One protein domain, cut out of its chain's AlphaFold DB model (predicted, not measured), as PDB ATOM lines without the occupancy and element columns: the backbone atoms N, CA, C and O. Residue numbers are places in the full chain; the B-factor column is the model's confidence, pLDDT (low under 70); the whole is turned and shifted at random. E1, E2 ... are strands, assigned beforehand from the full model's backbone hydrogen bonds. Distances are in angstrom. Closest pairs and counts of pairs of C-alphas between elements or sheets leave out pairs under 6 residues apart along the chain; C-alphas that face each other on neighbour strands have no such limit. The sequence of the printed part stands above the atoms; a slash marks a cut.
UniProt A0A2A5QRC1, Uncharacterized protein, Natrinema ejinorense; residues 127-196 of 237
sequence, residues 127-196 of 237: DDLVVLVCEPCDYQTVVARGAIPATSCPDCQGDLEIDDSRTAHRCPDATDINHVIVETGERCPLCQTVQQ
ATOM      1  N   ASP A 127      57.558  36.692 109.769       59.69
ATOM      2  CA  ASP A 127      57.250  36.146 111.098       59.69
ATOM      3  C   ASP A 127      56.596  37.182 112.045       59.69
ATOM      4  O   ASP A 127      56.016  36.809 113.067       59.69
ATOM      5  N   ASP A 128      56.609  38.471 111.682       69.25
ATOM      6  CA  ASP A 128      55.951  39.561 112.414       69.25
ATOM      7  C   ASP A 128      54.519  39.838 111.924       69.25
ATOM      8  O   ASP A 128      53.900  40.819 112.338       69.25
ATOM      9  N   LEU A 129      53.946  39.018 111.040       75.06
ATOM     10  CA  LEU A 129      52.578  39.222 110.557       75.06
ATOM     11  C   LEU A 129      51.526  38.802 111.599       75.06
ATOM     12  O   LEU A 129      51.584  37.722 112.187       75.06
ATOM     13  N   VAL A 130      50.510  39.644 111.785       80.19
ATOM     14  CA  VAL A 130      49.346  39.396 112.646       80.19
ATOM     15  C   VAL A 130      48.055  39.424 111.838       80.19
ATOM     16  O   VAL A 130      47.940  40.126 110.831       80.19
ATOM     17  N   VAL A 131      47.070  38.654 112.294       84.50
ATOM     18  CA  VAL A 131      45.718  38.654 111.734       84.50
ATOM     19  C   VAL A 131      44.889  39.678 112.498       84.50
ATOM     20  O   VAL A 131      44.784  39.599 113.720       84.50
ATOM     21  N   LEU A 132      44.307  40.636 111.782       84.94
ATOM     22  CA  LEU A 132      43.301  41.543 112.324       84.94
ATOM     23  C   LEU A 132      41.913  41.027 111.975       84.94
ATOM     24  O   LEU A 132      41.670  40.634 110.831       84.94
ATOM     25  N   VAL A 133      41.004  41.075 112.943       87.06
ATOM     26  CA  VAL A 133      39.598  40.717 112.775       87.06
ATOM     27  C   VAL A 133      38.700  41.856 113.243       87.06
ATOM     28  O   VAL A 133      39.001  42.554 114.206       87.06
ATOM     29  N   CYS A 134      37.582  42.042 112.549       86.00
ATOM     30  CA  CYS A 134      36.500  42.912 112.982       86.00
ATOM     31  C   CYS A 134      35.312  42.052 113.424       86.00
ATOM     32  O   CYS A 134      34.577  41.552 112.571       86.00
ATOM     33  N   GLU A 135      35.086  41.898 114.732       85.56
ATOM     34  CA  GLU A 135      33.966  41.088 115.244       85.56
ATOM     35  C   GLU A 135      32.583  41.509 114.698       85.56
ATOM     36  O   GLU A 135      31.778  40.634 114.385       85.56
ATOM     37  N   PRO A 136      32.265  42.812 114.517       85.75
ATOM     38  CA  PRO A 136      30.961  43.226 113.996       85.75
ATOM     39  C   PRO A 136      30.603  42.729 112.590       85.75
ATOM     40  O   PRO A 136      29.418  42.697 112.254       85.75
ATOM     41  N   CYS A 137      31.589  42.430 111.739       86.94
ATOM     42  CA  CYS A 137      31.344  42.113 110.324       86.94
ATOM     43  C   CYS A 137      32.173  40.945 109.777       86.94
ATOM     44  O   CYS A 137      32.157  40.712 108.571       86.94
ATOM     45  N   ASP A 138      32.897  40.233 110.643       84.88
ATOM     46  CA  ASP A 138      33.784  39.116 110.302       84.88
ATOM     47  C   ASP A 138      34.883  39.449 109.270       84.88
ATOM     48  O   ASP A 138      35.512  38.544 108.711       84.88
ATOM     49  N   TYR A 139      35.156  40.738 109.032       84.44
ATOM     50  CA  TYR A 139      36.251  41.181 108.169       84.44
ATOM     51  C   TYR A 139      37.596  40.736 108.747       84.44
ATOM     52  O   TYR A 139      37.821  40.826 109.955       84.44
ATOM     53  N   GLN A 140      38.497  40.279 107.875       86.44
ATOM     54  CA  GLN A 140      39.822  39.792 108.246       86.44
ATOM     55  C   GLN A 140      40.884  40.347 107.308       86.44
ATOM     56  O   GLN A 140      40.692  40.393 106.094       86.44
ATOM     57  N   THR A 141      42.033  40.715 107.867       84.62
ATOM     58  CA  THR A 141      43.203  41.121 107.087       84.62
ATOM     59  C   THR A 141      44.497  40.706 107.779       84.62
ATOM     60  O   THR A 141      44.505  40.392 108.968       84.62
ATOM     61  N   VAL A 142      45.594  40.687 107.030       81.94
ATOM     62  CA  VAL A 142      46.935  40.371 107.528       81.94
ATOM     63  C   VAL A 142      47.791  41.621 107.422       81.94
ATOM     64  O   VAL A 142      47.892  42.209 106.347       81.94
ATOM     65  N   VAL A 143      48.417  42.015 108.526       76.19
ATOM     66  CA  VAL A 143      49.305  43.184 108.584       76.19
ATOM     67  C   VAL A 143      50.569  42.852 109.359       76.19
ATOM     68  O   VAL A 143      50.578  41.936 110.177       76.19
ATOM     69  N   ALA A 144      51.636  43.613 109.145       71.75
ATOM     70  CA  ALA A 144      52.811  43.516 109.996       71.75
ATOM     71  C   ALA A 144      52.547  44.119 111.379       71.75
ATOM     72  O   ALA A 144      51.920  45.173 111.524       71.75
ATOM     73  N   ARG A 145      53.056  43.461 112.418       63.88
ATOM     74  CA  ARG A 145      52.986  43.941 113.794       63.88
ATOM     75  C   ARG A 145      53.765  45.253 113.905       63.88
ATOM     76  O   ARG A 145      54.952  45.309 113.615       63.88
ATOM     77  N   GLY A 146      53.079  46.322 114.309       59.25
ATOM     78  CA  GLY A 146      53.646  47.676 114.380       59.25
ATOM     79  C   GLY A 146      53.361  48.551 113.156       59.25
ATOM     80  O   GLY A 146      53.382  49.772 113.283       59.25
ATOM     81  N   ALA A 147      52.975  47.967 112.019       57.22
ATOM     82  CA  ALA A 147      52.461  48.697 110.861       57.22
ATOM     83  C   ALA A 147      50.970  49.015 111.032       57.22
ATOM     84  O   ALA A 147      50.177  48.714 110.149       57.22
ATOM     85  N   ILE A 148      50.555  49.557 112.183       54.94
ATOM     86  CA  ILE A 148      49.141  49.822 112.485       54.94
ATOM     87  C   ILE A 148      48.803  51.291 112.159       54.94
ATOM     88  O   ILE A 148      48.867  52.124 113.061       54.94
ATOM     89  N   PRO A 149      48.412  51.652 110.921       48.53
ATOM     90  CA  PRO A 149      47.707  52.904 110.675       48.53
ATOM     91  C   PRO A 149      46.178  52.733 110.708       48.53
ATOM     92  O   PRO A 149      45.470  53.725 110.831       48.53
ATOM     93  N   ALA A 150      45.643  51.506 110.627       54.44
ATOM     94  CA  ALA A 150      44.200  51.264 110.549       54.44
ATOM     95  C   ALA A 150      43.676  50.553 111.804       54.44
ATOM     96  O   ALA A 150      43.701  49.328 111.901       54.44
ATOM     97  N   THR A 151      43.189  51.331 112.771       61.38
ATOM     98  CA  THR A 151      42.406  50.818 113.909       61.38
ATOM     99  C   THR A 151      40.947  50.545 113.537       61.38
ATOM    100  O   THR A 151      40.219  49.968 114.337       61.38
ATOM    101  N   SER A 152      40.509  50.962 112.344       74.56
ATOM    102  CA  SER A 152      39.121  50.889 111.887       74.56
ATOM    103  C   SER A 152      38.945  49.970 110.678       74.56
ATOM    104  O   SER A 152      39.716  49.982 109.719       74.56
ATOM    105  N   CYS A 153      37.887  49.169 110.726       78.81
ATOM    106  CA  CYS A 153      37.478  48.252 109.680       78.81
ATOM    107  C   CYS A 153      36.985  49.024 108.445       78.81
ATOM    108  O   CYS A 153      36.110  49.885 108.582       78.81
ATOM    109  N   PRO A 154      37.473  48.706 107.233       80.00
ATOM    110  CA  PRO A 154      37.046  49.392 106.016       80.00
ATOM    111  C   PRO A 154      35.564  49.158 105.681       80.00
ATOM    112  O   PRO A 154      34.935  50.028 105.080       80.00
ATOM    113  N   ASP A 155      34.992  48.027 106.102       80.69
ATOM    114  CA  ASP A 155      33.625  47.643 105.738       80.69
ATOM    115  C   ASP A 155      32.570  48.279 106.650       80.69
ATOM    116  O   ASP A 155      31.564  48.809 106.178       80.69
ATOM    117  N   CYS A 156      32.779  48.222 107.967       83.62
ATOM    118  CA  CYS A 156      31.775  48.644 108.949       83.62
ATOM    119  C   CYS A 156      32.222  49.801 109.847       83.62
ATOM    120  O   CYS A 156      31.437  50.245 110.683       83.62
ATOM    121  N   GLN A 157      33.462  50.282 109.691       83.12
ATOM    122  CA  GLN A 157      34.089  51.297 110.548       83.12
ATOM    123  C   GLN A 157      34.197  50.904 112.032       83.12
ATOM    124  O   GLN A 157      34.492  51.755 112.866       83.12
ATOM    125  N   GLY A 158      33.961  49.633 112.372       78.94
ATOM    126  CA  GLY A 158      34.200  49.087 113.707       78.94
ATOM    127  C   GLY A 158      35.688  48.911 113.997       78.94
ATOM    128  O   GLY A 158      36.515  49.043 113.098       78.94
ATOM    129  N   ASP A 159      36.029  48.591 115.238       82.00
ATOM    130  CA  ASP A 159      37.423  48.399 115.624       82.00
ATOM    131  C   ASP A 159      37.990  47.095 115.037       82.00
ATOM    132  O   ASP A 159      37.283  46.091 114.885       82.00
ATOM    133  N   LEU A 160      39.269  47.140 114.664       81.81
ATOM    134  CA  LEU A 160      40.052  45.968 114.288       81.81
ATOM    135  C   LEU A 160      40.887  45.514 115.481       81.81
ATOM    136  O   LEU A 160      41.676  46.287 116.028       81.81
ATOM    137  N   GLU A 161      40.752  44.245 115.841       83.31
ATOM    138  CA  GLU A 161      41.492  43.633 116.939       83.31
ATOM    139  C   GLU A 161      42.424  42.543 116.419       83.31
ATOM    140  O   GLU A 161      42.157  41.895 115.406       83.31
ATOM    141  N   ILE A 162      43.546  42.350 117.110       83.50
ATOM    142  CA  ILE A 162      44.474  41.265 116.794       83.50
ATOM    143  C   ILE A 162      43.850  39.952 117.255       83.50
ATOM    144  O   ILE A 162      43.560  39.776 118.437       83.50
ATOM    145  N   ASP A 163      43.716  39.011 116.328       84.25
ATOM    146  CA  ASP A 163      43.312  37.653 116.644       84.25
ATOM    147  C   ASP A 163      44.539  36.781 116.932       84.25
ATOM    148  O   ASP A 163      45.190  36.253 116.032       84.25
ATOM    149  N   ASP A 164      44.841  36.612 118.220       79.75
ATOM    150  CA  ASP A 164      45.944  35.776 118.704       79.75
ATOM    151  C   ASP A 164      45.734  34.266 118.482       79.75
ATOM    152  O   ASP A 164      46.667  33.483 118.690       79.75
ATOM    153  N   SER A 165      44.526  33.829 118.105       83.25
ATOM    154  CA  SER A 165      44.254  32.420 117.809       83.25
ATOM    155  C   SER A 165      44.702  32.026 116.407       83.25
ATOM    156  O   SER A 165      44.975  30.852 116.168       83.25
ATOM    157  N   ARG A 166      44.909  32.986 115.499       84.38
ATOM    158  CA  ARG A 166      45.233  32.727 114.091       84.38
ATOM    159  C   ARG A 166      46.557  33.353 113.675       84.38
ATOM    160  O   ARG A 166      47.019  34.342 114.232       84.38
ATOM    161  N   THR A 167      47.181  32.761 112.668       82.81
ATOM    162  CA  THR A 167      48.465  33.208 112.128       82.81
ATOM    163  C   THR A 167      48.447  33.213 110.606       82.81
ATOM    164  O   THR A 167      47.771  32.402 109.966       82.81
ATOM    165  N   ALA A 168      49.172  34.161 110.018       82.94
ATOM    166  CA  ALA A 168      49.361  34.240 108.582       82.94
ATOM    167  C   ALA A 168      50.493  33.296 108.167       82.94
ATOM    168  O   ALA A 168      51.639  33.461 108.568       82.94
ATOM    169  N   HIS A 169      50.177  32.307 107.338       81.56
ATOM    170  CA  HIS A 169      51.142  31.344 106.832       81.56
ATOM    171  C   HIS A 169      51.461  31.596 105.362       81.56
ATOM    172  O   HIS A 169      50.574  31.530 104.508       81.56
ATOM    173  N   ARG A 170      52.740  31.776 105.032       78.38
ATOM    174  CA  ARG A 170      53.188  31.759 103.638       78.38
ATOM    175  C   ARG A 170      53.296  30.319 103.140       78.38
ATOM    176  O   ARG A 170      54.295  29.639 103.372       78.38
ATOM    177  N   CYS A 171      52.251  29.850 102.468       78.88
ATOM    178  CA  CYS A 171      52.221  28.491 101.951       78.88
ATOM    179  C   CYS A 171      53.055  28.374 100.666       78.88
ATOM    180  O   CYS A 171      52.723  29.044  99.691       78.88
ATOM    181  N   PRO A 172      54.084  27.507 100.609       78.25
ATOM    182  CA  PRO A 172      54.869  27.315  99.387       78.25
ATOM    183  C   PRO A 172      54.056  26.676  98.252       78.25
ATOM    184  O   PRO A 172      54.411  26.832  97.088       78.25
ATOM    185  N   ASP A 173      52.968  25.981  98.589       82.00
ATOM    186  CA  ASP A 173      52.085  25.320  97.625       82.00
ATOM    187  C   ASP A 173      50.946  26.237  97.139       82.00
ATOM    188  O   ASP A 173      50.167  25.845  96.271       82.00
ATOM    189  N   ALA A 174      50.827  27.456  97.685       77.06
ATOM    190  CA  ALA A 174      49.904  28.468  97.183       77.06
ATOM    191  C   ALA A 174      50.616  29.325  96.127       77.06
ATOM    192  O   ALA A 174      51.513  30.101  96.444       77.06
ATOM    193  N   THR A 175      50.219  29.181  94.862       68.38
ATOM    194  CA  THR A 175      50.833  29.905  93.736       68.38
ATOM    195  C   THR A 175      50.348  31.344  93.598       68.38
ATOM    196  O   THR A 175      51.102  32.187  93.128       68.38
ATOM    197  N   ASP A 176      49.119  31.631  94.041       72.69
ATOM    198  CA  ASP A 176      48.421  32.891  93.734       72.69
ATOM    199  C   ASP A 176      47.995  33.680  94.982       72.69
ATOM    200  O   ASP A 176      47.251  34.654  94.890       72.69
ATOM    201  N   ILE A 177      48.422  33.251  96.174       71.12
ATOM    202  CA  ILE A 177      48.043  33.885  97.440       71.12
ATOM    203  C   ILE A 177      49.296  34.096  98.280       71.12
ATOM    204  O   ILE A 177      50.016  33.147  98.580       71.12
ATOM    205  N   ASN A 178      49.521  35.339  98.708       68.31
ATOM    206  CA  ASN A 178      50.682  35.693  99.525       68.31
ATOM    207  C   ASN A 178      50.674  34.976 100.886       68.31
ATOM    208  O   ASN A 178      51.714  34.494 101.331       68.31
ATOM    209  N   HIS A 179      49.504  34.875 101.533       78.31
ATOM    210  CA  HIS A 179      49.355  34.272 102.860       78.31
ATOM    211  C   HIS A 179      48.023  33.528 103.009       78.31
ATOM    212  O   HIS A 179      46.988  33.964 102.511       78.31
ATOM    213  N   VAL A 180      48.045  32.426 103.752       81.56
ATOM    214  CA  VAL A 180      46.872  31.656 104.171       81.56
ATOM    215  C   VAL A 180      46.690  31.855 105.669       81.56
ATOM    216  O   VAL A 180      47.620  31.613 106.434       81.56
ATOM    217  N   ILE A 181      45.506  32.277 106.104       86.56
ATOM    218  CA  ILE A 181      45.183  32.378 107.532       86.56
ATOM    219  C   ILE A 181      44.905  30.970 108.061       86.56
ATOM    220  O   ILE A 181      44.073  30.249 107.508       86.56
ATOM    221  N   VAL A 182      45.609  30.572 109.117       86.38
ATOM    222  CA  VAL A 182      45.458  29.261 109.759       86.38
ATOM    223  C   VAL A 182      45.351  29.413 111.271       86.38
ATOM    224  O   VAL A 182      45.882  30.363 111.845       86.38
ATOM    225  N   GLU A 183      44.682  28.466 111.922       86.06
ATOM    226  CA  GLU A 183      44.660  28.373 113.382       86.06
ATOM    227  C   GLU A 183      46.075  28.120 113.919       86.06
ATOM    228  O   GLU A 183      46.842  27.299 113.398       86.06
ATOM    229  N   THR A 184      46.442  28.836 114.974       82.44
ATOM    230  CA  THR A 184      47.761  28.729 115.596       82.44
ATOM    231  C   THR A 184      47.927  27.340 116.205       82.44
ATOM    232  O   THR A 184      47.138  26.900 117.037       82.44
ATOM    233  N   GLY A 185      48.994  26.643 115.822       80.19
ATOM    234  CA  GLY A 185      49.260  25.263 116.222       80.19
ATOM    235  C   GLY A 185      48.621  24.214 115.310       80.19
ATOM    236  O   GLY A 185      48.925  23.028 115.463       80.19
ATOM    237  N   GLU A 186      47.799  24.614 114.337       84.50
ATOM    238  CA  GLU A 186      47.261  23.705 113.329       84.50
ATOM    239  C   GLU A 186      48.156  23.607 112.086       84.50
ATOM    240  O   GLU A 186      49.122  24.350 111.881       84.50
ATOM    241  N   ARG A 187      47.866  22.598 111.260       85.62
ATOM    242  CA  ARG A 187      48.557  22.364 109.992       85.62
ATOM    243  C   ARG A 187      47.915  23.204 108.904       85.62
ATOM    244  O   ARG A 187      46.699  23.172 108.745       85.62
ATOM    245  N   CYS A 188      48.740  23.848 108.084       83.62
ATOM    246  CA  CYS A 188      48.253  24.447 106.850       83.62
ATOM    247  C   CYS A 188      47.543  23.377 105.993       83.62
ATOM    248  O   CYS A 188      48.127  22.317 105.754       83.62
ATOM    249  N   PRO A 189      46.321  23.624 105.496       81.81
ATOM    250  CA  PRO A 189      45.575  22.634 104.715       81.81
ATOM    251  C   PRO A 189      46.232  22.303 103.367       81.81
ATOM    252  O   PRO A 189      45.953  21.253 102.796       81.81
ATOM    253  N   LEU A 190      47.105  23.184 102.873       84.12
ATOM    254  CA  LEU A 190      47.792  23.027 101.594       84.12
ATOM    255  C   LEU A 190      49.118  22.271 101.766       84.12
ATOM    256  O   LEU A 190      49.256  21.164 101.255       84.12
ATOM    257  N   CYS A 191      50.050  22.806 102.563       84.81
ATOM    258  CA  CYS A 191      51.396  22.232 102.709       84.81
ATOM    259  C   CYS A 191      51.583  21.338 103.946       84.81
ATOM    260  O   CYS A 191      52.660  20.789 104.168       84.81
ATOM    261  N   GLN A 192      50.563  21.210 104.801       84.38
ATOM    262  CA  GLN A 192      50.572  20.427 106.048       84.38
ATOM    263  C   GLN A 192      51.603  20.849 107.108       84.38
ATOM    264  O   GLN A 192      51.770  20.147 108.114       84.38
ATOM    265  N   THR A 193      52.263  21.993 106.923       81.44
ATOM    266  CA  THR A 193      53.212  22.551 107.891       81.44
ATOM    267  C   THR A 193      52.457  23.066 109.112       81.44
ATOM    268  O   THR A 193      51.534  23.872 108.973       81.44
ATOM    269  N   VAL A 194      52.845  22.610 110.306       76.50
ATOM    270  CA  VAL A 194      52.307  23.124 111.574       76.50
ATOM    271  C   VAL A 194      52.846  24.527 111.796       76.50
ATOM    272  O   VAL A 194      54.062  24.697 111.867       76.50
ATOM    273  N   GLN A 195      51.957  25.505 111.932       71.75
ATOM    274  CA  GLN A 195      52.373  26.859 112.273       71.75
ATOM    275  C   GLN A 195      52.405  27.010 113.779       71.75
ATOM    276  O   GLN A 195      51.376  26.972 114.446       71.75
ATOM    277  N   GLN A 196      53.604  27.149 114.328       65.06
ATOM    278  CA  GLN A 196      53.746  27.611 115.698       65.06
ATOM    279  C   GLN A 196      53.741  29.130 115.670       65.06
ATOM    280  O   GLN A 196      54.244  29.736 114.727       65.06
TER     281      GLN A 196
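AT A GLANCE: This is residues 127 to 196 of the 237 residues of an uncharacterized protein of Natrinema ejinorense (UniProt A0A2A5QRC1). With little regular structure, this domain is two small strand hairpins, E1 with E2 and E3 with E4, set crosswise and meeting mainly through E1 and E3, with long loops beyond them. The 70 printed residues hold four named strands, E1 to E4, in two antiparallel sheets, and no named helix; the class is all strand, with 20 residues in named elements. It is compact, radius of gyration of the C-alphas 12.6 A, spanning 35 by 23 by 23 A.

IN THESE COORDINATES: Find C-alpha 129 at (52.578, 39.222, 110.557); E1 runs from there to 134, 16.7 A. E2 is residues 139 to 144, 16.8 A. E3 is 166 to 169; E4, 180 to 183, ends at (44.660, 28.373, 113.382).

HOW THE PARTS SIT: In the hairpin E1 and E2, N 130 and O 143 are 2.8 A apart. In the hairpin E3 and E4, look at N 167 and O 182, 2.8 A. The closest C-alphas of E1 and E3 are Val 131 and Thr 167, 6.1 A. E2 and E4 are only just apart, closest 8.2 A.

THE WHOLE: The printed part has no cut. The link E2 to E3 is long, 21 residues; its residues 161 to 162 pair antiparallel with 132 to 133. Confidence is under 70 at 12 residues, among them 145 to 151.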